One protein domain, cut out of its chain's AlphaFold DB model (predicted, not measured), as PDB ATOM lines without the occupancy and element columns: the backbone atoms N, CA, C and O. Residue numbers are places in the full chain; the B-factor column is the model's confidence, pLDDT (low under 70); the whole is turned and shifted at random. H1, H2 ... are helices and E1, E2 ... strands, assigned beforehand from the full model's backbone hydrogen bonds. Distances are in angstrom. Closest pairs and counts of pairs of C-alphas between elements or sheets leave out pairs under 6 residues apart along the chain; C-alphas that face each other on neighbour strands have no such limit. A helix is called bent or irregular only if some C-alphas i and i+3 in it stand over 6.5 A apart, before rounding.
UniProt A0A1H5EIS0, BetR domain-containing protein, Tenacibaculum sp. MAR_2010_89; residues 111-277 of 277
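AT A GLANCE: This is residues 111 to 277 of the 277 residues of the protein "BetR domain-containing protein" of Tenacibaculum sp. MAR_2010_89 (UniProt A0A1H5EIS0). A small four-stranded sheet makes one end of the model, and two pairs of helices run lengthwise from it, H1 with H3 along one side and H4 with H5 along the other. H2 lies between the pairs, and residues 165 to 170 stick out at the far end. 167 residues are printed, with five named helices and four named strands in the order H1 E1 H2 H3 E2 H4 H5 E3 E4, a mixed class; the mixed sheet runs E3 E2 E1 E4. The whole is compact, with a radius of gyration of the C-alphas of 16.5 A and spans of 49 by 33 by 30 A.

HOW THE PARTS SIT: H1, residues 111 to 127, touches H3, residues 182 to 195, the same way at a shallow tilt of 22 degrees; their closest C-alphas, of Ser 121 and Phe 191, are 4.3 A apart. E1, residues 134 to 138, is parallel to E2, residues 199 to 204, with N 137 and O 201 2.8 A apart. H2, residues 152 to 164, touches H5, residues 227 to 250, at a steep tilt of 58 degrees, with its residues 152 to 153 alone; the closest C-alphas, of Tyr 153 and Leu 233, are 5.6 A apart. H4, residues 207 to 221, forms a helical hairpin with H5 at 13 degrees, the closest C-alphas, of Ile 216 and Ala 230, 6.0 A apart; H5 touches it with residues 227 to 234 alone. H5 only grazes the sheet, with residues 244 to 250. E3, residues 261 to 265, is parallel to E2, with N 264 and O 202 2.8 A apart. E4, residues 274 to 276, is antiparallel to E1, with N 136 and O 276 2.8 A apart. E1, H2 H3, E2 and E2, H4 H5, E3 are strand-helix-strand units, parallel neighbour strands with helices between, both crossovers right-handed. H1, H2 and H5 have every O i to N i+4 pair within hydrogen-bond range, H3 9 of 10 and H4 10 of 11.

IN THESE COORDINATES: H1 begins at C-alpha 111 (-27.675, 21.146, 23.858) and is 24.9 A long; H5 is 34.9 A. H4 is irregular, only just: C-alphas 208 and 211 are 6.52 A apart. E4 ends at C-alpha 276 (-35.405, -4.267, 32.852).

THE WHOLE: The farthest C-alphas, of Asp 132 and Asn 170, are 49.0 A apart. The printed part has no cut; the links E1 to H2 and H2 to H3 are long. Residues 164 to 172 have pLDDT under 70.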
ATOM      1  N   GLU A 111     -27.866  22.033  25.007       85.31
ATOM      2  CA  GLU A 111     -27.675  21.146  23.858       85.31
ATOM      3  C   GLU A 111     -27.419  19.705  24.304       85.31
ATOM      4  O   GLU A 111     -27.979  18.767  23.735       85.31
ATOM      5  N   SER A 112     -26.620  19.520  25.355       84.38
ATOM      6  CA  SER A 112     -26.347  18.205  25.933       84.38
ATOM      7  C   SER A 112     -27.577  17.590  26.595       84.38
ATOM      8  O   SER A 112     -27.801  16.389  26.445       84.38
ATOM      9  N   LEU A 113     -28.426  18.390  27.248       84.81
ATOM     10  CA  LEU A 113     -29.701  17.908  27.788       84.81
ATOM     11  C   LEU A 113     -30.667  17.478  26.672       84.81
ATOM     12  O   LEU A 113     -31.324  16.442  26.785       84.81
ATOM     13  N   ILE A 114     -30.727  18.228  25.566       89.94
ATOM     14  CA  ILE A 114     -31.480  17.811  24.372       89.94
ATOM     15  C   ILE A 114     -30.915  16.498  23.827       89.94
ATOM     16  O   ILE A 114     -31.671  15.565  23.556       89.94
ATOM     17  N   LYS A 115     -29.588  16.401  23.690       90.50
ATOM     18  CA  LYS A 115     -28.907  15.194  23.211       90.50
ATOM     19  C   LYS A 115     -29.219  13.987  24.097       90.50
ATOM     20  O   LYS A 115     -29.528  12.928  23.560       90.50
ATOM     21  N   PHE A 116     -29.221  14.159  25.419       88.25
ATOM     22  CA  PHE A 116     -29.614  13.128  26.378       88.25
ATOM     23  C   PHE A 116     -31.025  12.594  26.089       88.25
ATOM     24  O   PHE A 116     -31.195  11.390  25.891       88.25
ATOM     25  N   TYR A 117     -32.033  13.471  25.993       89.50
ATOM     26  CA  TYR A 117     -33.411  13.041  25.712       89.50
ATOM     27  C   TYR A 117     -33.575  12.443  24.316       89.50
ATOM     28  O   TYR A 117     -34.339  11.490  24.155       89.50
ATOM     29  N   LYS A 118     -32.844  12.945  23.318       92.31
ATOM     30  CA  LYS A 118     -32.839  12.389  21.961       92.31
ATOM     31  C   LYS A 118     -32.285  10.966  21.941       92.31
ATOM     32  O   LYS A 118     -32.898  10.065  21.374       92.31
ATOM     33  N   GLU A 119     -31.149  10.741  22.593       90.06
ATOM     34  CA  GLU A 119     -30.547   9.412  22.710       90.06
ATOM     35  C   GLU A 119     -31.469   8.453  23.470       90.06
ATOM     36  O   GLU A 119     -31.757   7.363  22.975       90.06
ATOM     37  N   TYR A 120     -32.017   8.870  24.614       87.12
ATOM     38  CA  TYR A 120     -32.987   8.073  25.375       87.12
ATOM     39  C   TYR A 120     -34.261   7.771  24.578       87.12
ATOM     40  O   TYR A 120     -34.787   6.659  24.647       87.12
ATOM     41  N   SER A 121     -34.750   8.719  23.778       89.69
ATOM     42  CA  SER A 121     -35.873   8.491  22.863       89.69
ATOM     43  C   SER A 121     -35.544   7.410  21.835       89.69
ATOM     44  O   SER A 121     -36.351   6.510  21.623       89.69
ATOM     45  N   CYS A 122     -34.346   7.433  21.247       89.75
ATOM     46  CA  CYS A 122     -33.903   6.391  20.319       89.75
ATOM     47  C   CYS A 122     -33.787   5.016  20.997       89.75
ATOM     48  O   CYS A 122     -34.240   4.019  20.431       89.75
ATOM     49  N   TYR A 123     -33.219   4.943  22.209       85.25
ATOM     50  CA  TYR A 123     -33.117   3.681  22.954       85.25
ATOM     51  C   TYR A 123     -34.486   3.112  23.301       85.25
ATOM     52  O   TYR A 123     -34.744   1.935  23.063       85.25
ATOM     53  N   THR A 124     -35.377   3.960  23.807       86.31
ATOM     54  CA  THR A 124     -36.735   3.549  24.173       86.31
ATOM     55  C   THR A 124     -37.528   3.099  22.966       86.31
ATOM     56  O   THR A 124     -38.173   2.060  23.019       86.31
ATOM     57  N   GLN A 125     -37.396   3.793  21.836       89.69
ATOM     58  CA  GLN A 125     -38.007   3.368  20.586       89.69
ATOM     59  C   GLN A 125     -37.519   1.987  20.145       89.69
ATOM     60  O   GLN A 125     -38.302   1.229  19.585       89.69
ATOM     61  N   TYR A 126     -36.242   1.646  20.354       86.56
ATOM     62  CA  TYR A 126     -35.704   0.353  19.932       86.56
ATOM     63  C   TYR A 126     -36.404  -0.815  20.632       86.56
ATOM     64  O   TYR A 126     -36.875  -1.722  19.947       86.56
ATOM     65  N   PHE A 127     -36.519  -0.779  21.963       81.25
ATOM     66  CA  PHE A 127     -37.151  -1.877  22.697       81.25
ATOM     67  C   PHE A 127     -38.683  -1.847  22.616       81.25
ATOM     68  O   PHE A 127     -39.304  -2.899  22.704       81.25
ATOM     69  N   THR A 128     -39.320  -0.697  22.363       85.81
ATOM     70  CA  THR A 128     -40.787  -0.617  22.192       85.81
ATOM     71  C   THR A 128     -41.281  -0.864  20.767       85.81
ATOM     72  O   THR A 128     -42.476  -0.735  20.502       85.81
ATOM     73  N   LYS A 129     -40.400  -1.266  19.839       85.12
ATOM     74  CA  LYS A 129     -40.806  -1.764  18.510       85.12
ATOM     75  C   LYS A 129     -41.636  -3.043  18.590       85.12
ATOM     76  O   LYS A 129     -42.504  -3.248  17.748       85.12
ATOM     77  N   ASN A 130     -41.359  -3.895  19.573       82.81
ATOM     78  CA  ASN A 130     -42.113  -5.124  19.771       82.81
ATOM     79  C   ASN A 130     -43.368  -4.814  20.592       82.81
ATOM     80  O   ASN A 130     -43.290  -4.204  21.658       82.81
ATOM     81  N   HIS A 131     -44.532  -5.252  20.109       76.75
ATOM     82  CA  HIS A 131     -45.804  -4.959  20.770       76.75
ATOM     83  C   HIS A 131     -45.924  -5.600  22.166       76.75
ATOM     84  O   HIS A 131     -46.668  -5.077  22.994       76.75
ATOM     85  N   ASP A 132     -45.164  -6.654  22.454       85.75
ATOM     86  CA  ASP A 132     -45.243  -7.389  23.724       85.75
ATOM     87  C   ASP A 132     -44.178  -6.981  24.752       85.75
ATOM     88  O   ASP A 132     -44.094  -7.577  25.827       85.75
ATOM     89  N   THR A 133     -43.377  -5.949  24.462       90.69
ATOM     90  CA  THR A 133     -42.337  -5.488  25.389       90.69
ATOM     91  C   THR A 133     -42.940  -5.091  26.732       90.69
ATOM     92  O   THR A 133     -43.922  -4.342  26.803       90.69
ATOM     93  N   THR A 134     -42.320  -5.589  27.803       92.38
ATOM     94  CA  THR A 134     -42.670  -5.259  29.182       92.38
ATOM     95  C   THR A 134     -41.481  -4.598  29.851       92.38
ATOM     96  O   THR A 134     -40.435  -5.210  30.009       92.38
ATOM     97  N   ILE A 135     -41.661  -3.350  30.263       92.69
ATOM     98  CA  ILE A 135     -40.661  -2.572  30.978       92.69
ATOM     99  C   ILE A 135     -40.923  -2.733  32.469       92.69
ATOM    100  O   ILE A 135     -42.005  -2.391  32.947       92.69
ATOM    101  N   ILE A 136     -39.935  -3.217  33.214       93.94
ATOM    102  CA  ILE A 136     -39.963  -3.248  34.676       93.94
ATOM    103  C   ILE A 136     -39.035  -2.144  35.175       93.94
ATOM    104  O   ILE A 136     -37.824  -2.197  34.957       93.94
ATOM    105  N   TYR A 137     -39.602  -1.134  35.828       93.19
ATOM    106  CA  TYR A 137     -38.887   0.052  36.282       93.19
ATOM    107  C   TYR A 137     -38.813   0.065  37.811       93.19
ATOM    108  O   TYR A 137     -39.789   0.374  38.491       93.19
ATOM    109  N   SER A 138     -37.632  -0.217  38.358       93.38
ATOM    110  CA  SER A 138     -37.330   0.005  39.774       93.38
ATOM    111  C   SER A 138     -36.939   1.466  39.990       93.38
ATOM    112  O   SER A 138     -35.883   1.909  39.522       93.38
ATOM    113  N   ALA A 139     -37.832   2.236  40.610       92.25
ATOM    114  CA  ALA A 139     -37.838   3.693  40.557       92.25
ATOM    115  C   ALA A 139     -37.355   4.329  41.867       92.25
ATOM    116  O   ALA A 139     -38.090   4.397  42.853       92.25
ATOM    117  N   LYS A 140     -36.137   4.882  41.847       90.31
ATOM    118  CA  LYS A 140     -35.600   5.703  42.948       90.31
ATOM    119  C   LYS A 140     -36.327   7.045  43.093       90.31
ATOM    120  O   LYS A 140     -36.465   7.580  44.182       90.31
ATOM    121  N   ASP A 141     -36.755   7.595  41.966       91.88
ATOM    122  CA  ASP A 141     -37.517   8.834  41.820       91.88
ATOM    123  C   ASP A 141     -38.699   8.548  40.891       91.88
ATOM    124  O   ASP A 141     -38.646   7.590  40.118       91.88
ATOM    125  N   ILE A 142     -39.735   9.387  40.904       93.88
ATOM    126  CA  ILE A 142     -40.863   9.251  39.968       93.88
ATOM    127  C   ILE A 142     -40.326   9.147  38.521       93.88
ATOM    128  O   ILE A 142     -39.616  10.058  38.068       93.88
ATOM    129  N   PRO A 143     -40.642   8.066  37.777       93.12
ATOM    130  CA  PRO A 143     -40.114   7.867  36.433       93.12
ATOM    131  C   PRO A 143     -40.431   9.017  35.477       93.12
ATOM    132  O   PRO A 143     -41.537   9.560  35.448       93.12
ATOM    133  N   LEU A 144     -39.448   9.369  34.640       90.94
ATOM    134  CA  LEU A 144     -39.498  10.582  33.815       90.94
ATOM    135  C   LEU A 144     -40.708  10.655  32.878       90.94
ATOM    136  O   LEU A 144     -41.179  11.748  32.556       90.94
ATOM    137  N   TYR A 145     -41.204   9.501  32.434       92.38
ATOM    138  CA  TYR A 145     -42.297   9.419  31.477       92.38
ATOM    139  C   TYR A 145     -43.660   9.817  32.082       92.38
ATOM    140  O   TYR A 145     -44.601  10.079  31.333       92.38
ATOM    141  N   HIS A 146     -43.765   9.965  33.410       93.75
ATOM    142  CA  HIS A 146     -44.967  10.486  34.072       93.75
ATOM    143  C   HIS A 146     -45.102  12.019  33.941       93.75
ATOM    144  O   HIS A 146     -46.216  12.533  33.818       93.75
ATOM    145  N   PHE A 147     -44.004  12.778  33.819       92.56
ATOM    146  CA  PHE A 147     -44.002  14.260  33.839       92.56
ATOM    147  C   PHE A 147     -44.386  14.927  32.514       92.56
ATOM    148  O   PHE A 147     -43.619  14.860  31.547       92.56
ATOM    149  N   LYS A 148     -45.585  15.518  32.407       92.50
ATOM    150  CA  LYS A 148     -46.050  16.108  31.136       92.50
ATOM    151  C   LYS A 148     -45.317  17.419  30.868       92.50
ATOM    152  O   LYS A 148     -45.092  18.192  31.792       92.50
ATOM    153  N   THR A 149     -44.964  17.703  29.614       93.69
ATOM    154  CA  THR A 149     -44.151  18.888  29.275       93.69
ATOM    155  C   THR A 149     -44.877  20.220  29.478       93.69
ATOM    156  O   THR A 149     -44.249  21.272  29.452       93.69
ATOM    157  N   ASN A 150     -46.197  20.195  29.672       91.38
ATOM    158  CA  ASN A 150     -47.002  21.366  30.015       91.38
ATOM    159  C   ASN A 150     -47.163  21.580  31.532       91.38
ATOM    160  O   ASN A 150     -47.773  22.571  31.924       91.38
ATOM    161  N   ASN A 151     -46.624  20.687  32.368       93.12
ATOM    162  CA  ASN A 151     -46.700  20.797  33.822       93.12
ATOM    163  C   ASN A 151     -45.637  21.762  34.377       93.12
ATOM    164  O   ASN A 151     -44.491  21.790  33.906       93.12
ATOM    165  N   LEU A 152     -45.981  22.495  35.438       94.50
ATOM    166  CA  LEU A 152     -45.072  23.420  36.131       94.50
ATOM    167  C   LEU A 152     -43.881  22.675  36.760       94.50
ATOM    168  O   LEU A 152     -42.746  23.143  36.702       94.50
ATOM    169  N   TYR A 153     -44.112  21.477  37.284       95.50
ATOM    170  CA  TYR A 153     -43.134  20.615  37.923       95.50
ATOM    171  C   TYR A 153     -42.141  20.052  36.909       95.50
ATOM    172  O   TYR A 153     -40.946  19.972  37.189       95.50
ATOM    173  N   TRP A 154     -42.586  19.740  35.686       94.81
ATOM    174  CA  TRP A 154     -41.655  19.388  34.615       94.81
ATOM    175  C   TRP A 154     -40.741  20.572  34.279       94.81
ATOM    176  O   TRP A 154     -39.519  20.408  34.253       94.81
ATOM    177  N   LYS A 155     -41.308  21.778  34.117       94.12
ATOM    178  CA  LYS A 155     -40.528  23.013  33.930       94.12
ATOM    179  C   LYS A 155     -39.528  23.210  35.078       94.12
ATOM    180  O   LYS A 155     -38.371  23.529  34.811       94.12
ATOM    181  N   PHE A 156     -39.940  22.985  36.327       94.06
ATOM    182  CA  PHE A 156     -39.071  23.048  37.507       94.06
ATOM    183  C   PHE A 156     -37.920  22.049  37.432       94.06
ATOM    184  O   PHE A 156     -36.773  22.437  37.615       94.06
ATOM    185  N   ARG A 157     -38.168  20.792  37.061       91.62
ATOM    186  CA  ARG A 157     -37.089  19.803  36.923       91.62
ATOM    187  C   ARG A 157     -36.047  20.199  35.876       91.62
ATOM    188  O   ARG A 157     -34.852  20.028  36.115       91.62
ATOM    189  N   ILE A 158     -36.478  20.748  34.737       90.06
ATOM    190  CA  ILE A 158     -35.550  21.272  33.724       90.06
ATOM    191  C   ILE A 158     -34.800  22.495  34.272       90.06
ATOM    192  O   ILE A 158     -33.586  22.579  34.114       90.06
ATOM    193  N   TYR A 159     -35.490  23.403  34.968       88.94
ATOM    194  CA  TYR A 159     -34.877  24.568  35.609       88.94
ATOM    195  C   TYR A 159     -33.765  24.177  36.587       88.94
ATOM    196  O   TYR A 159     -32.666  24.725  36.505       88.94
ATOM    197  N   VAL A 160     -34.038  23.220  37.480       87.44
ATOM    198  CA  VAL A 160     -33.077  22.708  38.464       87.44
ATOM    199  C   VAL A 160     -31.862  22.114  37.766       87.44
ATOM    200  O   VAL A 160     -30.734  22.443  38.136       87.44
ATOM    201  N   HIS A 161     -32.084  21.282  36.742       83.12
ATOM    202  CA  HIS A 161     -30.992  20.698  35.972       83.12
ATOM    203  C   HIS A 161     -30.113  21.811  35.396       83.12
ATOM    204  O   HIS A 161     -28.933  21.834  35.715       83.12
ATOM    205  N   LEU A 162     -30.706  22.772  34.675       79.31
ATOM    206  CA  LEU A 162     -30.013  23.833  33.934       79.31
ATOM    207  C   LEU A 162     -29.399  24.965  34.769       79.31
ATOM    208  O   LEU A 162     -28.481  25.615  34.293       79.31
ATOM    209  N   ASN A 163     -29.904  25.268  35.966       72.62
ATOM    210  CA  ASN A 163     -29.436  26.433  36.739       72.62
ATOM    211  C   ASN A 163     -28.590  26.066  37.960       72.62
ATOM    212  O   ASN A 163     -27.939  26.943  38.533       72.62
ATOM    213  N   PHE A 164     -28.601  24.798  38.382       66.50
ATOM    214  CA  PHE A 164     -27.897  24.366  39.591       66.50
ATOM    215  C   PHE A 164     -26.721  23.426  39.312       66.50
ATOM    216  O   PHE A 164     -25.705  23.526  39.991       66.50
ATOM    217  N   LEU A 165     -26.801  22.567  38.288       61.44
ATOM    218  CA  LEU A 165     -25.648  21.760  37.850       61.44
ATOM    219  C   LEU A 165     -24.679  22.549  36.945       61.44
ATOM    220  O   LEU A 165     -23.627  22.038  36.566       61.44
ATOM    221  N   TYR A 166     -25.034  23.786  36.587       61.84
ATOM    222  CA  TYR A 166     -24.371  24.581  35.558       61.84
ATOM    223  C   TYR A 166     -23.518  25.670  36.212       61.84
ATOM    224  O   TYR A 166     -23.953  26.360  37.135       61.84
ATOM    225  N   SER A 167     -22.283  25.804  35.730       49.16
ATOM    226  CA  SER A 167     -21.220  26.624  36.319       49.16
ATOM    227  C   SER A 167     -21.246  28.097  35.913       49.16
ATOM    228  O   SER A 167     -20.443  28.868  36.435       49.16
ATOM    229  N   ASP A 168     -22.138  28.515  35.013       53.09
ATOM    230  CA  ASP A 168     -22.159  29.905  34.559       53.09
ATOM    231  C   ASP A 168     -23.059  30.759  35.463       53.09
ATOM    232  O   ASP A 168     -24.262  30.930  35.252       53.09
ATOM    233  N   ALA A 169     -22.464  31.255  36.550       51.72
ATOM    234  CA  ALA A 169     -23.137  32.039  37.584       51.72
ATOM    235  C   ALA A 169     -23.771  33.345  37.062       51.72
ATOM    236  O   ALA A 169     -24.620  33.917  37.745       51.72
ATOM    237  N   ASN A 170     -23.394  33.790  35.860       51.22
ATOM    238  CA  ASN A 170     -23.753  35.096  35.314       51.22
ATOM    239  C   ASN A 170     -25.113  35.137  34.591       51.22
ATOM    240  O   ASN A 170     -25.595  36.226  34.304       51.22
ATOM    241  N   ASN A 171     -25.756  33.987  34.339       53.00
ATOM    242  CA  ASN A 171     -27.014  33.896  33.574       53.00
ATOM    243  C   ASN A 171     -28.124  33.113  34.301       53.00
ATOM    244  O   ASN A 171     -28.941  32.431  33.677       53.00
ATOM    245  N   LYS A 172     -28.186  33.196  35.635       66.25
ATOM    246  CA  LYS A 172     -29.267  32.561  36.402       66.25
ATOM    247  C   LYS A 172     -30.573  33.322  36.194       66.25
ATOM    248  O   LYS A 172     -30.800  34.377  36.779       66.25
ATOM    249  N   THR A 173     -31.434  32.776  35.343       76.50
ATOM    250  CA  THR A 173     -32.798  33.285  35.164       76.50
ATOM    251  C   THR A 173     -33.637  32.879  36.378       76.50
ATOM    252  O   THR A 173     -33.464  31.789  36.923       76.50
ATOM    253  N   GLU A 174     -34.557  33.728  36.825       82.69
ATOM    254  CA  GLU A 174     -35.534  33.344  37.851       82.69
ATOM    255  C   GLU A 174     -36.468  32.241  37.331       82.69
ATOM    256  O   GLU A 174     -36.837  32.235  36.152       82.69
ATOM    257  N   PHE A 175     -36.907  31.327  38.201       89.12
ATOM    258  CA  PHE A 175     -37.778  30.216  37.801       89.12
ATOM    259  C   PHE A 175     -39.057  30.680  37.081       89.12
ATOM    260  O   PHE A 175     -39.428  30.126  36.037       89.12
ATOM    261  N   LYS A 176     -39.692  31.756  37.561       86.75
ATOM    262  CA  LYS A 176     -40.880  32.347  36.926       86.75
ATOM    263  C   LYS A 176     -40.654  32.713  35.455       86.75
ATOM    264  O   LYS A 176     -41.489  32.403  34.605       86.75
ATOM    265  N   ASN A 177     -39.475  33.247  35.137       87.75
ATOM    266  CA  ASN A 177     -39.099  33.703  33.796       87.75
ATOM    267  C   ASN A 177     -38.487  32.596  32.929       87.75
ATOM    268  O   ASN A 177     -38.407  32.738  31.709       87.75
ATOM    269  N   PHE A 178     -38.081  31.481  33.535       88.94
ATOM    270  CA  PHE A 178     -37.499  30.359  32.819       88.94
ATOM    271  C   PHE A 178     -38.504  29.712  31.852       88.94
ATOM    272  O   PHE A 178     -39.655  29.435  32.205       88.94
ATOM    273  N   LYS A 179     -38.059  29.433  30.625       88.38
ATOM    274  CA  LYS A 179     -38.848  28.751  29.594       88.38
ATOM    275  C   LYS A 179     -37.981  27.692  28.905       88.38
ATOM    276  O   LYS A 179     -37.005  28.061  28.255       88.38
ATOM    277  N   PRO A 180     -38.314  26.395  29.027       87.75
ATOM    278  CA  PRO A 180     -37.685  25.348  28.228       87.75
ATOM    279  C   PRO A 180     -37.881  25.625  26.732       87.75
ATOM    280  O   PRO A 180     -38.954  26.081  26.333       87.75
ATOM    281  N   SER A 181     -36.875  25.348  25.896       89.00
ATOM    282  CA  SER A 181     -37.042  25.507  24.444       89.00
ATOM    283  C   SER A 181     -38.023  24.477  23.865       89.00
ATOM    284  O   SER A 181     -38.261  23.413  24.441       89.00
ATOM    285  N   SER A 182     -38.585  24.763  22.691       91.75
ATOM    286  CA  SER A 182     -39.453  23.816  21.981       91.75
ATOM    287  C   SER A 182     -38.739  22.505  21.631       91.75
ATOM    288  O   SER A 182     -39.352  21.445  21.709       91.75
ATOM    289  N   LEU A 183     -37.434  22.545  21.338       92.06
ATOM    290  CA  LEU A 183     -36.661  21.357  20.962       92.06
ATOM    291  C   LEU A 183     -36.608  20.318  22.089       92.06
ATOM    292  O   LEU A 183     -36.789  19.128  21.841       92.06
ATOM    293  N   ILE A 184     -36.399  20.745  23.341       90.94
ATOM    294  CA  ILE A 184     -36.410  19.803  24.471       90.94
ATOM    295  C   ILE A 184     -37.816  19.250  24.721       90.94
ATOM    296  O   ILE A 184     -37.958  18.074  25.049       90.94
ATOM    297  N   ILE A 185     -38.860  20.062  24.526       94.12
ATOM    298  CA  ILE A 185     -40.255  19.619  24.654       94.12
ATOM    299  C   ILE A 185     -40.552  18.499  23.648       94.12
ATOM    300  O   ILE A 185     -41.135  17.480  24.020       94.12
ATOM    301  N   GLU A 186     -40.129  18.656  22.393       94.31
ATOM    302  CA  GLU A 186     -40.314  17.648  21.346       94.31
ATOM    303  C   GLU A 186     -39.635  16.319  21.692       94.31
ATOM    304  O   GLU A 186     -40.276  15.268  21.628       94.31
ATOM    305  N   GLU A 187     -38.363  16.347  22.100       93.75
ATOM    306  CA  GLU A 187     -37.624  15.126  22.442       93.75
ATOM    307  C   GLU A 187     -38.186  14.439  23.695       93.75
ATOM    308  O   GLU A 187     -38.326  13.217  23.720       93.75
ATOM    309  N   VAL A 188     -38.614  15.196  24.712       93.38
ATOM    310  CA  VAL A 188     -39.280  14.613  25.891       93.38
ATOM    311  C   VAL A 188     -40.614  13.966  25.519       93.38
ATOM    312  O   VAL A 188     -40.933  12.883  26.012       93.38
ATOM    313  N   ASN A 189     -41.400  14.587  24.639       94.75
ATOM    314  CA  ASN A 189     -42.668  14.010  24.199       94.75
ATOM    315  C   ASN A 189     -42.465  12.735  23.374       94.75
ATOM    316  O   ASN A 189     -43.205  11.768  23.568       94.75
ATOM    317  N   LYS A 190     -41.430  12.676  22.525       94.12
ATOM    318  CA  LYS A 190     -41.042  11.439  21.823       94.12
ATOM    319  C   LYS A 190     -40.693  10.337  22.819       94.12
ATOM    320  O   LYS A 190     -41.292   9.263  22.750       94.12
ATOM    321  N   PHE A 191     -39.813  10.627  23.779       92.75
ATOM    322  CA  PHE A 191     -39.445   9.712  24.860       92.75
ATOM    323  C   PHE A 191     -40.680   9.165  25.590       92.75
ATOM    324  O   PHE A 191     -40.857   7.951  25.681       92.75
ATOM    325  N   ARG A 192     -41.578  10.047  26.046       92.88
ATOM    326  CA  ARG A 192     -42.824   9.664  26.728       92.88
ATOM    327  C   ARG A 192     -43.702   8.758  25.868       92.88
ATOM    328  O   ARG A 192     -44.147   7.715  26.334       92.88
ATOM    329  N   SER A 193     -43.903   9.127  24.604       92.19
ATOM    330  CA  SER A 193     -44.763   8.379  23.681       92.19
ATOM    331  C   SER A 193     -44.265   6.957  23.416       92.19
ATOM    332  O   SER A 193     -45.049   6.087  23.047       92.19
ATOM    333  N   ASN A 194     -42.967   6.695  23.596       91.50
ATOM    334  CA  ASN A 194     -42.422   5.348  23.474       91.50
ATOM    335  C   ASN A 194     -42.822   4.472  24.660       91.50
ATOM    336  O   ASN A 194     -43.203   3.329  24.432       91.50
ATOM    337  N   PHE A 195     -42.800   4.996  25.889       90.88
ATOM    338  CA  PHE A 195     -43.260   4.259  27.074       90.88
ATOM    339  C   PHE A 195     -44.743   3.900  26.980       90.88
ATOM    340  O   PHE A 195     -45.128   2.785  27.311       90.88
ATOM    341  N   GLU A 196     -45.561   4.791  26.419       90.31
ATOM    342  CA  GLU A 196     -46.990   4.546  26.198       90.31
ATOM    343  C   GLU A 196     -47.286   3.369  25.239       90.31
ATOM    344  O   GLU A 196     -48.424   2.911  25.173       90.31
ATOM    345  N   LYS A 197     -46.279   2.851  24.514       91.06
ATOM    346  CA  LYS A 197     -46.397   1.703  23.592       91.06
ATOM    347  C   LYS A 197     -46.007   0.360  24.217       91.06
ATOM    348  O   LYS A 197     -46.130  -0.666  23.548       91.06
ATOM    349  N   ALA A 198     -45.544   0.336  25.464       92.00
ATOM    350  CA  ALA A 198     -45.097  -0.876  26.145       92.00
ATOM    351  C   ALA A 198     -45.950  -1.177  27.376       92.00
ATOM    352  O   ALA A 198     -46.532  -0.276  27.975       92.00
ATOM    353  N   ASN A 199     -45.995  -2.450  27.771       94.19
ATOM    354  CA  ASN A 199     -46.485  -2.791  29.101       94.19
ATOM    355  C   ASN A 199     -45.473  -2.281  30.128       94.19
ATOM    356  O   ASN A 199     -44.267  -2.388  29.913       94.19
ATOM    357  N   ILE A 200     -45.948  -1.733  31.238       95.12
ATOM    358  CA  ILE A 200     -45.099  -1.124  32.257       95.12
ATOM    359  C   ILE A 200     -45.433  -1.721  33.615       95.12
ATOM    360  O   ILE A 200     -46.595  -1.854  33.996       95.12
ATOM    361  N   THR A 201     -44.392  -2.072  34.352       96.38
ATOM    362  CA  THR A 201     -44.457  -2.436  35.759       96.38
ATOM    363  C   THR A 201     -43.510  -1.534  36.530       96.38
ATOM    364  O   THR A 201     -42.295  -1.715  36.486       96.38
ATOM    365  N   ASP A 202     -44.072  -0.563  37.231       96.00
ATOM    366  CA  ASP A 202     -43.327   0.313  38.121       96.00
ATOM    367  C   ASP A 202     -43.201  -0.331  39.503       96.00
ATOM    368  O   ASP A 202     -44.167  -0.867  40.046       96.00
ATOM    369  N   ILE A 203     -42.011  -0.254  40.088       95.88
ATOM    370  CA  ILE A 203     -41.724  -0.670  41.460       95.88
ATOM    371  C   ILE A 203     -41.213   0.562  42.199       95.88
ATOM    372  O   ILE A 203     -40.114   1.044  41.933       95.88
ATOM    373  N   TRP A 204     -42.044   1.094  43.087       95.12
ATOM    374  CA  TRP A 204     -41.773   2.303  43.857       95.12
ATOM    375  C   TRP A 204     -41.471   1.971  45.314       95.12
ATOM    376  O   TRP A 204     -41.784   0.891  45.806       95.12
ATOM    377  N   GLU A 205     -40.890   2.927  46.013       91.25
ATOM    378  CA  GLU A 205     -40.483   2.860  47.412       91.25
ATOM    379  C   GLU A 205     -40.890   4.147  48.138       91.25
ATOM    380  O   GLU A 205     -41.322   5.122  47.516       91.25
ATOM    381  N   ASP A 206     -40.722   4.185  49.462       85.69
ATOM    382  CA  ASP A 206     -41.070   5.366  50.268       85.69
ATOM    383  C   ASP A 206     -40.327   6.630  49.799       85.69
ATOM    384  O   ASP A 206     -40.828   7.750  49.908       85.69
ATOM    385  N   THR A 207     -39.119   6.465  49.251       89.19
ATOM    386  CA  THR A 207     -38.257   7.558  48.793       89.19
ATOM    387  C   THR A 207     -38.570   8.068  47.388       89.19
ATOM    388  O   THR A 207     -38.153   9.188  47.082       89.19
ATOM    389  N   THR A 208     -39.359   7.344  46.580       93.06
ATOM    390  CA  THR A 208     -39.637   7.688  45.169       93.06
ATOM    391  C   THR A 208     -40.231   9.088  45.005       93.06
ATOM    392  O   THR A 208     -39.913   9.806  44.055       93.06
ATOM    393  N   ILE A 209     -41.079   9.506  45.948       93.38
ATOM    394  CA  ILE A 209     -41.730  10.826  45.941       93.38
ATOM    395  C   ILE A 209     -40.895  11.855  46.721       93.38
ATOM    396  O   ILE A 209     -40.836  13.030  46.347       93.38
ATOM    397  N   ASN A 210     -40.217  11.426  47.789       91.31
ATOM    398  CA  ASN A 210     -39.529  12.318  48.723       91.31
ATOM    399  C   ASN A 210     -38.445  13.165  48.057       91.31
ATOM    400  O   ASN A 210     -38.296  14.336  48.400       91.31
ATOM    401  N   SER A 211     -37.717  12.621  47.079       87.62
ATOM    402  CA  SER A 211     -36.690  13.379  46.353       87.62
ATOM    403  C   SER A 211     -37.253  14.631  45.673       87.62
ATOM    404  O   SER A 211     -36.637  15.698  45.716       87.62
ATOM    405  N   SER A 212     -38.465  14.522  45.125       92.31
ATOM    406  CA  SER A 212     -39.176  15.614  44.467       92.31
ATOM    407  C   SER A 212     -39.539  16.712  45.468       92.31
ATOM    408  O   SER A 212     -39.297  17.893  45.213       92.31
ATOM    409  N   LEU A 213     -40.044  16.318  46.640       94.94
ATOM    410  CA  LEU A 213     -40.414  17.233  47.723       94.94
ATOM    411  C   LEU A 213     -39.187  17.910  48.345       94.94
ATOM    412  O   LEU A 213     -39.197  19.121  48.562       94.94
ATOM    413  N   TYR A 214     -38.105  17.163  48.580       93.38
ATOM    414  CA  TYR A 214     -36.860  17.724  49.105       93.38
ATOM    415  C   TYR A 214     -36.219  18.707  48.134       93.38
ATOM    416  O   TYR A 214     -35.699  19.731  48.573       93.38
ATOM    417  N   GLN A 215     -36.291  18.448  46.826       91.88
ATOM    418  CA  GLN A 215     -35.798  19.384  45.823       91.88
ATOM    419  C   GLN A 215     -36.605  20.689  45.833       91.88
ATOM    420  O   GLN A 215     -36.005  21.760  45.875       91.88
ATOM    421  N   ILE A 216     -37.940  20.628  45.887       95.38
ATOM    422  CA  ILE A 216     -38.782  21.831  46.029       95.38
ATOM    423  C   ILE A 216     -38.416  22.585  47.312       95.38
ATOM    424  O   ILE A 216     -38.129  23.782  47.277       95.38
ATOM    425  N   PHE A 217     -38.370  21.880  48.444       95.62
ATOM    426  CA  PHE A 217     -38.067  22.479  49.740       95.62
ATOM    427  C   PHE A 217     -36.692  23.152  49.757       95.62
ATOM    428  O   PHE A 217     -36.558  24.272  50.249       95.62
ATOM    429  N   TYR A 218     -35.678  22.501  49.188       92.38
ATOM    430  CA  TYR A 218     -34.335  23.055  49.081       92.38
ATOM    431  C   TYR A 218     -34.320  24.337  48.245       92.38
ATOM    432  O   TYR A 218     -33.805  25.352  48.711       92.38
ATOM    433  N   PHE A 219     -34.938  24.328  47.058       90.94
ATOM    434  CA  PHE A 219     -34.986  25.495  46.168       90.94
ATOM    435  C   PHE A 219     -35.727  26.678  46.795       90.94
ATOM    436  O   PHE A 219     -35.304  27.825  46.638       90.94
ATOM    437  N   PHE A 220     -36.775  26.401  47.571       92.88
ATOM    438  CA  PHE A 220     -37.445  27.406  48.389       92.88
ATOM    439  C   PHE A 220     -36.512  27.965  49.475       92.88
ATOM    440  O   PHE A 220     -36.395  29.179  49.640       92.88
ATOM    441  N   LYS A 221     -35.788  27.100  50.201       92.81
ATOM    442  CA  LYS A 221     -34.875  27.518  51.280       92.81
ATOM    443  C   LYS A 221     -33.734  28.408  50.798       92.81
ATOM    444  O   LYS A 221     -33.358  29.330  51.520       92.81
ATOM    445  N   ILE A 222     -33.222  28.171  49.593       88.50
ATOM    446  CA  ILE A 222     -32.177  29.008  48.982       88.50
ATOM    447  C   ILE A 222     -32.734  30.195  48.182       88.50
ATOM    448  O   ILE A 222     -31.963  30.891  47.527       88.50
ATOM    449  N   LYS A 223     -34.048  30.452  48.260       88.69
ATOM    450  CA  LYS A 223     -34.740  31.587  47.624       88.69
ATOM    451  C   LYS A 223     -34.647  31.609  46.089       88.69
ATOM    452  O   LYS A 223     -34.678  32.682  45.497       88.69
ATOM    453  N   LEU A 224     -34.531  30.444  45.446       86.50
ATOM    454  CA  LEU A 224     -34.599  30.329  43.979       86.50
ATOM    455  C   LEU A 224     -36.029  30.154  43.453       86.50
ATOM    456  O   LEU A 224     -36.270  30.372  42.268       86.50
ATOM    457  N   ILE A 225     -36.951  29.755  44.328       92.00
ATOM    458  CA  ILE A 225     -38.394  29.780  44.091       92.00
ATOM    459  C   ILE A 225     -39.084  30.425  45.291       92.00
ATOM    460  O   ILE A 225     -38.606  30.327  46.429       92.00
ATOM    461  N   GLU A 226     -40.209  31.076  45.042       93.25
ATOM    462  CA  GLU A 226     -41.036  31.695  46.074       93.25
ATOM    463  C   GLU A 226     -41.912  30.658  46.793       93.25
ATOM    464  O   GLU A 226     -42.081  29.519  46.349       93.25
ATOM    465  N   LYS A 227     -42.486  31.047  47.940       95.62
ATOM    466  CA  LYS A 227     -43.364  30.164  48.725       95.62
ATOM    467  C   LYS A 227     -44.566  29.690  47.904       95.62
ATOM    468  O   LYS A 227     -44.898  28.509  47.951       95.62
ATOM    469  N   ASP A 228     -45.192  30.597  47.161       96.12
ATOM    470  CA  ASP A 228     -46.391  30.290  46.381       96.12
ATOM    471  C   ASP A 228     -46.058  29.361  45.204       96.12
ATOM    472  O   ASP A 228     -46.773  28.392  44.964       96.12
ATOM    473  N   GLU A 229     -44.910  29.565  44.544       95.31
ATOM    474  CA  GLU A 229     -44.399  28.642  43.520       95.31
ATOM    475  C   GLU A 229     -44.133  27.247  44.102       95.31
ATOM    476  O   GLU A 229     -44.513  26.243  43.501       95.31
ATOM    477  N   ALA A 230     -43.520  27.165  45.287       96.81
ATOM    478  CA  ALA A 230     -43.256  25.894  45.959       96.81
ATOM    479  C   ALA A 230     -44.547  25.134  46.307       96.81
ATOM    480  O   ALA A 230     -44.608  23.919  46.122       96.81
ATOM    481  N   LEU A 231     -45.585  25.835  46.774       97.62
ATOM    482  CA  LEU A 231     -46.890  25.231  47.061       97.62
ATOM    483  C   LEU A 231     -47.570  24.721  45.784       97.62
ATOM    484  O   LEU A 231     -48.016  23.576  45.763       97.62
ATOM    485  N   LEU A 232     -47.552  25.504  44.701       97.38
ATOM    486  CA  LEU A 232     -48.084  25.076  43.401       97.38
ATOM    487  C   LEU A 232     -47.379  23.819  42.867       97.38
ATOM    488  O   LEU A 232     -48.028  22.927  42.319       97.38
ATOM    489  N   LEU A 233     -46.060  23.713  43.051       97.44
ATOM    490  CA  LEU A 233     -45.295  22.519  42.679       97.44
ATOM    491  C   LEU A 233     -45.715  21.289  43.504       97.44
ATOM    492  O   LEU A 233     -45.856  20.200  42.947       97.44
ATOM    493  N   CYS A 234     -45.945  21.450  44.811       97.31
ATOM    494  CA  CYS A 234     -46.445  20.377  45.680       97.31
ATOM    495  C   CYS A 234     -47.860  19.921  45.292       97.31
ATOM    496  O   CYS A 234     -48.134  18.715  45.257       97.31
ATOM    497  N   ASP A 235     -48.747  20.861  44.963       97.31
ATOM    498  CA  ASP A 235     -50.104  20.558  44.498       97.31
ATOM    499  C   ASP A 235     -50.071  19.769  43.185       97.31
ATOM    500  O   ASP A 235     -50.789  18.779  43.023       97.31
ATOM    501  N   GLU A 236     -49.190  20.141  42.259       96.19
ATOM    502  CA  GLU A 236     -49.070  19.445  40.983       96.19
ATOM    503  C   GLU A 236     -48.468  18.042  41.112       96.19
ATOM    504  O   GLU A 236     -48.948  17.118  40.448       96.19
ATOM    505  N   ILE A 237     -47.479  17.835  41.995       96.00
ATOM    506  CA  ILE A 237     -47.025  16.478  42.354       96.00
ATOM    507  C   ILE A 237     -48.207  15.679  42.900       96.00
ATOM    508  O   ILE A 237     -48.449  14.564  42.449       96.00
ATOM    509  N   THR A 238     -48.981  16.246  43.825       96.31
ATOM    510  CA  THR A 238     -50.132  15.560  44.427       96.31
ATOM    511  C   THR A 238     -51.155  15.139  43.370       96.31
ATOM    512  O   THR A 238     -51.639  14.006  43.383       96.31
ATOM    513  N   LEU A 239     -51.474  16.020  42.419       96.19
ATOM    514  CA  LEU A 239     -52.368  15.708  41.299       96.19
ATOM    515  C   LEU A 239     -51.798  14.619  40.385       96.19
ATOM    516  O   LEU A 239     -52.539  13.748  39.926       96.19
ATOM    517  N   MET A 240     -50.492  14.647  40.132       95.00
ATOM    518  CA  MET A 240     -49.807  13.638  39.329       95.00
ATOM    519  C   MET A 240     -49.849  12.264  39.991       95.00
ATOM    520  O   MET A 240     -50.221  11.301  39.325       95.00
ATOM    521  N   ILE A 241     -49.552  12.176  41.291       95.25
ATOM    522  CA  ILE A 241     -49.625  10.924  42.052       95.25
ATOM    523  C   ILE A 241     -51.042  10.353  42.014       95.25
ATOM    524  O   ILE A 241     -51.207   9.197  41.641       95.25
ATOM    525  N   LYS A 242     -52.073  11.173  42.251       96.00
ATOM    526  CA  LYS A 242     -53.478  10.740  42.113       96.00
ATOM    527  C   LYS A 242     -53.798  10.207  40.712       96.00
ATOM    528  O   LYS A 242     -54.583   9.274  40.554       96.00
ATOM    529  N   GLY A 243     -53.206  10.804  39.677       94.88
ATOM    530  CA  GLY A 243     -53.317  10.322  38.300       94.88
ATOM    531  C   GLY A 243     -52.681   8.944  38.104       94.88
ATOM    532  O   GLY A 243     -53.290   8.081  37.474       94.88
ATOM    533  N   ILE A 244     -51.496   8.729  38.677       95.00
ATOM    534  CA  ILE A 244     -50.763   7.457  38.623       95.00
ATOM    535  C   ILE A 244     -51.495   6.371  39.420       95.00
ATOM    536  O   ILE A 244     -51.671   5.267  38.915       95.00
ATOM    537  N   GLU A 245     -52.003   6.687  40.612       95.12
ATOM    538  CA  GLU A 245     -52.836   5.782  41.417       95.12
ATOM    539  C   GLU A 245     -54.082   5.343  40.647       95.12
ATOM    540  O   GLU A 245     -54.409   4.157  40.595       95.12
ATOM    541  N   LYS A 246     -54.761   6.289  39.988       95.50
ATOM    542  CA  LYS A 246     -55.919   5.985  39.144       95.50
ATOM    543  C   LYS A 246     -55.542   5.084  37.968       95.50
ATOM    544  O   LYS A 246     -56.279   4.143  37.681       95.50
ATOM    545  N   ALA A 247     -54.424   5.357  37.299       94.25
ATOM    546  CA  ALA A 247     -53.923   4.532  36.202       94.25
ATOM    547  C   ALA A 247     -53.601   3.104  36.675       94.25
ATOM    548  O   ALA A 247     -54.013   2.134  36.039       94.25
ATOM    549  N   ALA A 248     -52.945   2.968  37.831       95.38
ATOM    550  CA  ALA A 248     -52.631   1.682  38.447       95.38
ATOM    551  C   ALA A 248     -53.899   0.904  38.820       95.38
ATOM    552  O   ALA A 248     -54.017  -0.271  38.489       95.38
ATOM    553  N   ALA A 249     -54.888   1.565  39.431       95.38
ATOM    554  CA  ALA A 249     -56.172   0.948  39.772       95.38
ATOM    555  C   ALA A 249     -56.956   0.481  38.533       95.38
ATOM    556  O   ALA A 249     -57.711  -0.487  38.597       95.38
ATOM    557  N   GLN A 250     -56.787   1.167  37.401       94.94
ATOM    558  CA  GLN A 250     -57.393   0.788  36.126       94.94
ATOM    559  C   GLN A 250     -56.594  -0.285  35.376       94.94
ATOM    560  O   GLN A 250     -57.161  -0.938  34.503       94.94
ATOM    561  N   GLY A 251     -55.310  -0.463  35.698       95.81
ATOM    562  CA  GLY A 251     -54.396  -1.377  35.016       95.81
ATOM    563  C   GLY A 251     -53.849  -0.855  33.683       95.81
ATOM    564  O   GLY A 251     -53.294  -1.638  32.914       95.81
ATOM    565  N   PHE A 252     -54.010   0.439  33.377       93.75
ATOM    566  CA  PHE A 252     -53.589   1.052  32.108       93.75
ATOM    567  C   PHE A 252     -53.052   2.467  32.345       93.75
ATOM    568  O   PHE A 252     -53.677   3.253  33.054       93.75
ATOM    569  N   LEU A 253     -51.923   2.812  31.715       86.56
ATOM    570  CA  LEU A 253     -51.278   4.123  31.891       86.56
ATOM    571  C   LEU A 253     -52.132   5.275  31.325       86.56
ATOM    572  O   LEU A 253     -52.106   6.402  31.817       86.56
ATOM    573  N   ASN A 254     -52.886   4.992  30.268       80.56
ATOM    574  CA  ASN A 254     -53.615   5.959  29.464       80.56
ATOM    575  C   ASN A 254     -54.960   5.386  28.982       80.56
ATOM    576  O   ASN A 254     -55.186   4.175  28.940       80.56
ATOM    577  N   SER A 255     -55.878   6.286  28.614       73.31
ATOM    578  CA  SER A 255     -57.291   5.977  28.339       73.31
ATOM    579  C   SER A 255     -57.531   4.992  27.193       73.31
ATOM    580  O   SER A 255     -58.618   4.423  27.116       73.31
ATOM    581  N   ASN A 256     -56.540   4.781  26.323       73.06
ATOM    582  CA  ASN A 256     -56.641   3.880  25.174       73.06
ATOM    583  C   ASN A 256     -56.655   2.396  25.584       73.06
ATOM    584  O   ASN A 256     -57.061   1.560  24.786       73.06
ATOM    585  N   LYS A 257     -56.255   2.065  26.823       79.44
ATOM    586  CA  LYS A 257     -56.308   0.709  27.411       79.44
ATOM    587  C   LYS A 257     -55.622  -0.400  26.596       79.44
ATOM    588  O   LYS A 257     -55.963  -1.571  26.728       79.44
ATOM    589  N   GLU A 258     -54.639  -0.055  25.770       82.50
ATOM    590  CA  GLU A 258     -53.913  -1.044  24.963       82.50
ATOM    591  C   GLU A 258     -52.760  -1.701  25.727       82.50
ATOM    592  O   GLU A 258     -52.441  -2.866  25.493       82.50
ATOM    593  N   LYS A 259     -52.121  -0.955  26.637       90.12
ATOM    594  CA  LYS A 259     -50.907  -1.381  27.340       90.12
ATOM    595  C   LYS A 259     -51.115  -1.439  28.838       90.12
ATOM    596  O   LYS A 259     -51.617  -0.489  29.442       90.12
ATOM    597  N   LYS A 260     -50.722  -2.568  29.428       94.62
ATOM    598  CA  LYS A 260     -50.893  -2.823  30.857       94.62
ATOM    599  C   LYS A 260     -49.959  -1.935  31.665       94.62
ATOM    600  O   LYS A 260     -48.796  -1.766  31.305       94.62
ATOM    601  N   PHE A 261     -50.467  -1.426  32.774       96.50
ATOM    602  CA  PHE A 261     -49.705  -0.680  33.759       96.50
ATOM    603  C   PHE A 261     -49.938  -1.279  35.141       96.50
ATOM    604  O   PHE A 261     -51.072  -1.331  35.610       96.50
ATOM    605  N   ASN A 262     -48.855  -1.709  35.781       96.94
ATOM    606  CA  ASN A 262     -48.852  -2.174  37.160       96.94
ATOM    607  C   ASN A 262     -47.959  -1.262  37.995       96.94
ATOM    608  O   ASN A 262     -46.895  -0.844  37.536       96.94
ATOM    609  N   LEU A 263     -48.367  -1.014  39.234       96.94
ATOM    610  CA  LEU A 263     -47.573  -0.297  40.220       96.94
ATOM    611  C   LEU A 263     -47.447  -1.165  41.470       96.94
ATOM    612  O   LEU A 263     -48.452  -1.541  42.073       96.94
ATOM    613  N   TYR A 264     -46.215  -1.469  41.853       95.50
ATOM    614  CA  TYR A 264     -45.884  -2.204  43.062       95.50
ATOM    615  C   TYR A 264     -45.118  -1.321  44.032       95.50
ATOM    616  O   TYR A 264     -44.389  -0.412  43.642       95.50
ATOM    617  N   TYR A 265     -45.261  -1.645  45.310       94.06
ATOM    618  CA  TYR A 265     -44.491  -1.046  46.382       94.06
ATOM    619  C   TYR A 265     -43.421  -2.023  46.874       94.06
ATOM    620  O   TYR A 265     -43.705  -3.195  47.140       94.06
ATOM    621  N   SER A 266     -42.199  -1.527  47.022       91.19
ATOM    622  CA  SER A 266     -41.045  -2.217  47.577       91.19
ATOM    623  C   SER A 266     -40.633  -1.557  48.886       91.19
ATOM    624  O   SER A 266     -40.403  -0.352  48.946       91.19
ATOM    625  N   LYS A 267     -40.460  -2.377  49.926       88.44
ATOM    626  CA  LYS A 267     -39.820  -1.959  51.186       88.44
ATOM    627  C   LYS A 267     -38.292  -1.919  51.096       88.44
ATOM    628  O   LYS A 267     -37.639  -1.441  52.019       88.44
ATOM    629  N   LEU A 268     -37.713  -2.496  50.042       84.12
ATOM    630  CA  LEU A 268     -36.272  -2.481  49.819       84.12
ATOM    631  C   LEU A 268     -35.877  -1.165  49.164       84.12
ATOM    632  O   LEU A 268     -36.478  -0.792  48.158       84.12
ATOM    633  N   LEU A 269     -34.845  -0.530  49.725       78.06
ATOM    634  CA  LEU A 269     -34.296   0.721  49.221       78.06
ATOM    635  C   LEU A 269     -33.489   0.488  47.933       78.06
ATOM    636  O   LEU A 269     -32.478  -0.219  47.938       78.06
ATOM    637  N   ASN A 270     -33.890   1.143  46.853       74.44
ATOM    638  CA  ASN A 270     -33.204   1.200  45.575       74.44
ATOM    639  C   ASN A 270     -32.329   2.452  45.511       74.44
ATOM    640  O   ASN A 270     -32.791   3.587  45.442       74.44
ATOM    641  N   LEU A 271     -31.012   2.259  45.465       78.75
ATOM    642  CA  LEU A 271     -30.078   3.389  45.406       78.75
ATOM    643  C   LEU A 271     -30.022   4.060  44.025       78.75
ATOM    644  O   LEU A 271     -29.569   5.206  43.926       78.75
ATOM    645  N   ASN A 272     -30.488   3.364  42.981       80.44
ATOM    646  CA  ASN A 272     -30.453   3.780  41.582       80.44
ATOM    647  C   ASN A 272     -31.731   3.372  40.846       80.44
ATOM    648  O   ASN A 272     -32.343   2.352  41.161       80.44
ATOM    649  N   HIS A 273     -32.064   4.126  39.798       81.56
ATOM    650  CA  HIS A 273     -33.032   3.687  38.797       81.56
ATOM    651  C   HIS A 273     -32.507   2.441  38.090       81.56
ATOM    652  O   HIS A 273     -31.386   2.455  37.577       81.56
ATOM    653  N   THR A 274     -33.310   1.382  38.047       84.12
ATOM    654  CA  THR A 274     -32.975   0.155  37.313       84.12
ATOM    655  C   THR A 274     -34.124  -0.198  36.388       84.12
ATOM    656  O   THR A 274     -35.267  -0.288  36.829       84.12
ATOM    657  N   ILE A 275     -33.822  -0.383  35.106       83.19
ATOM    658  CA  ILE A 275     -34.813  -0.704  34.082       83.19
ATOM    659  C   ILE A 275     -34.471  -2.074  33.507       83.19
ATOM    660  O   ILE A 275     -33.360  -2.277  33.018       83.19
ATOM    661  N   PHE A 276     -35.440  -2.982  33.544       83.12
ATOM    662  CA  PHE A 276     -35.405  -4.267  32.852       83.12
ATOM    663  C   PHE A 276     -36.426  -4.226  31.713       83.12
ATOM    664  O   PHE A 276     -37.492  -3.624  31.865       83.12
ATOM    665  N   PHE A 277     -36.097  -4.815  30.570       75.06
ATOM    666  CA  PHE A 277     -36.948  -4.849  29.380       75.06
ATOM    667  C   PHE A 277     -36.770  -6.165  28.628       75.06
ATOM    668  O   PHE A 277     -35.693  -6.786  28.790       75.06
TER     669      PHE A 277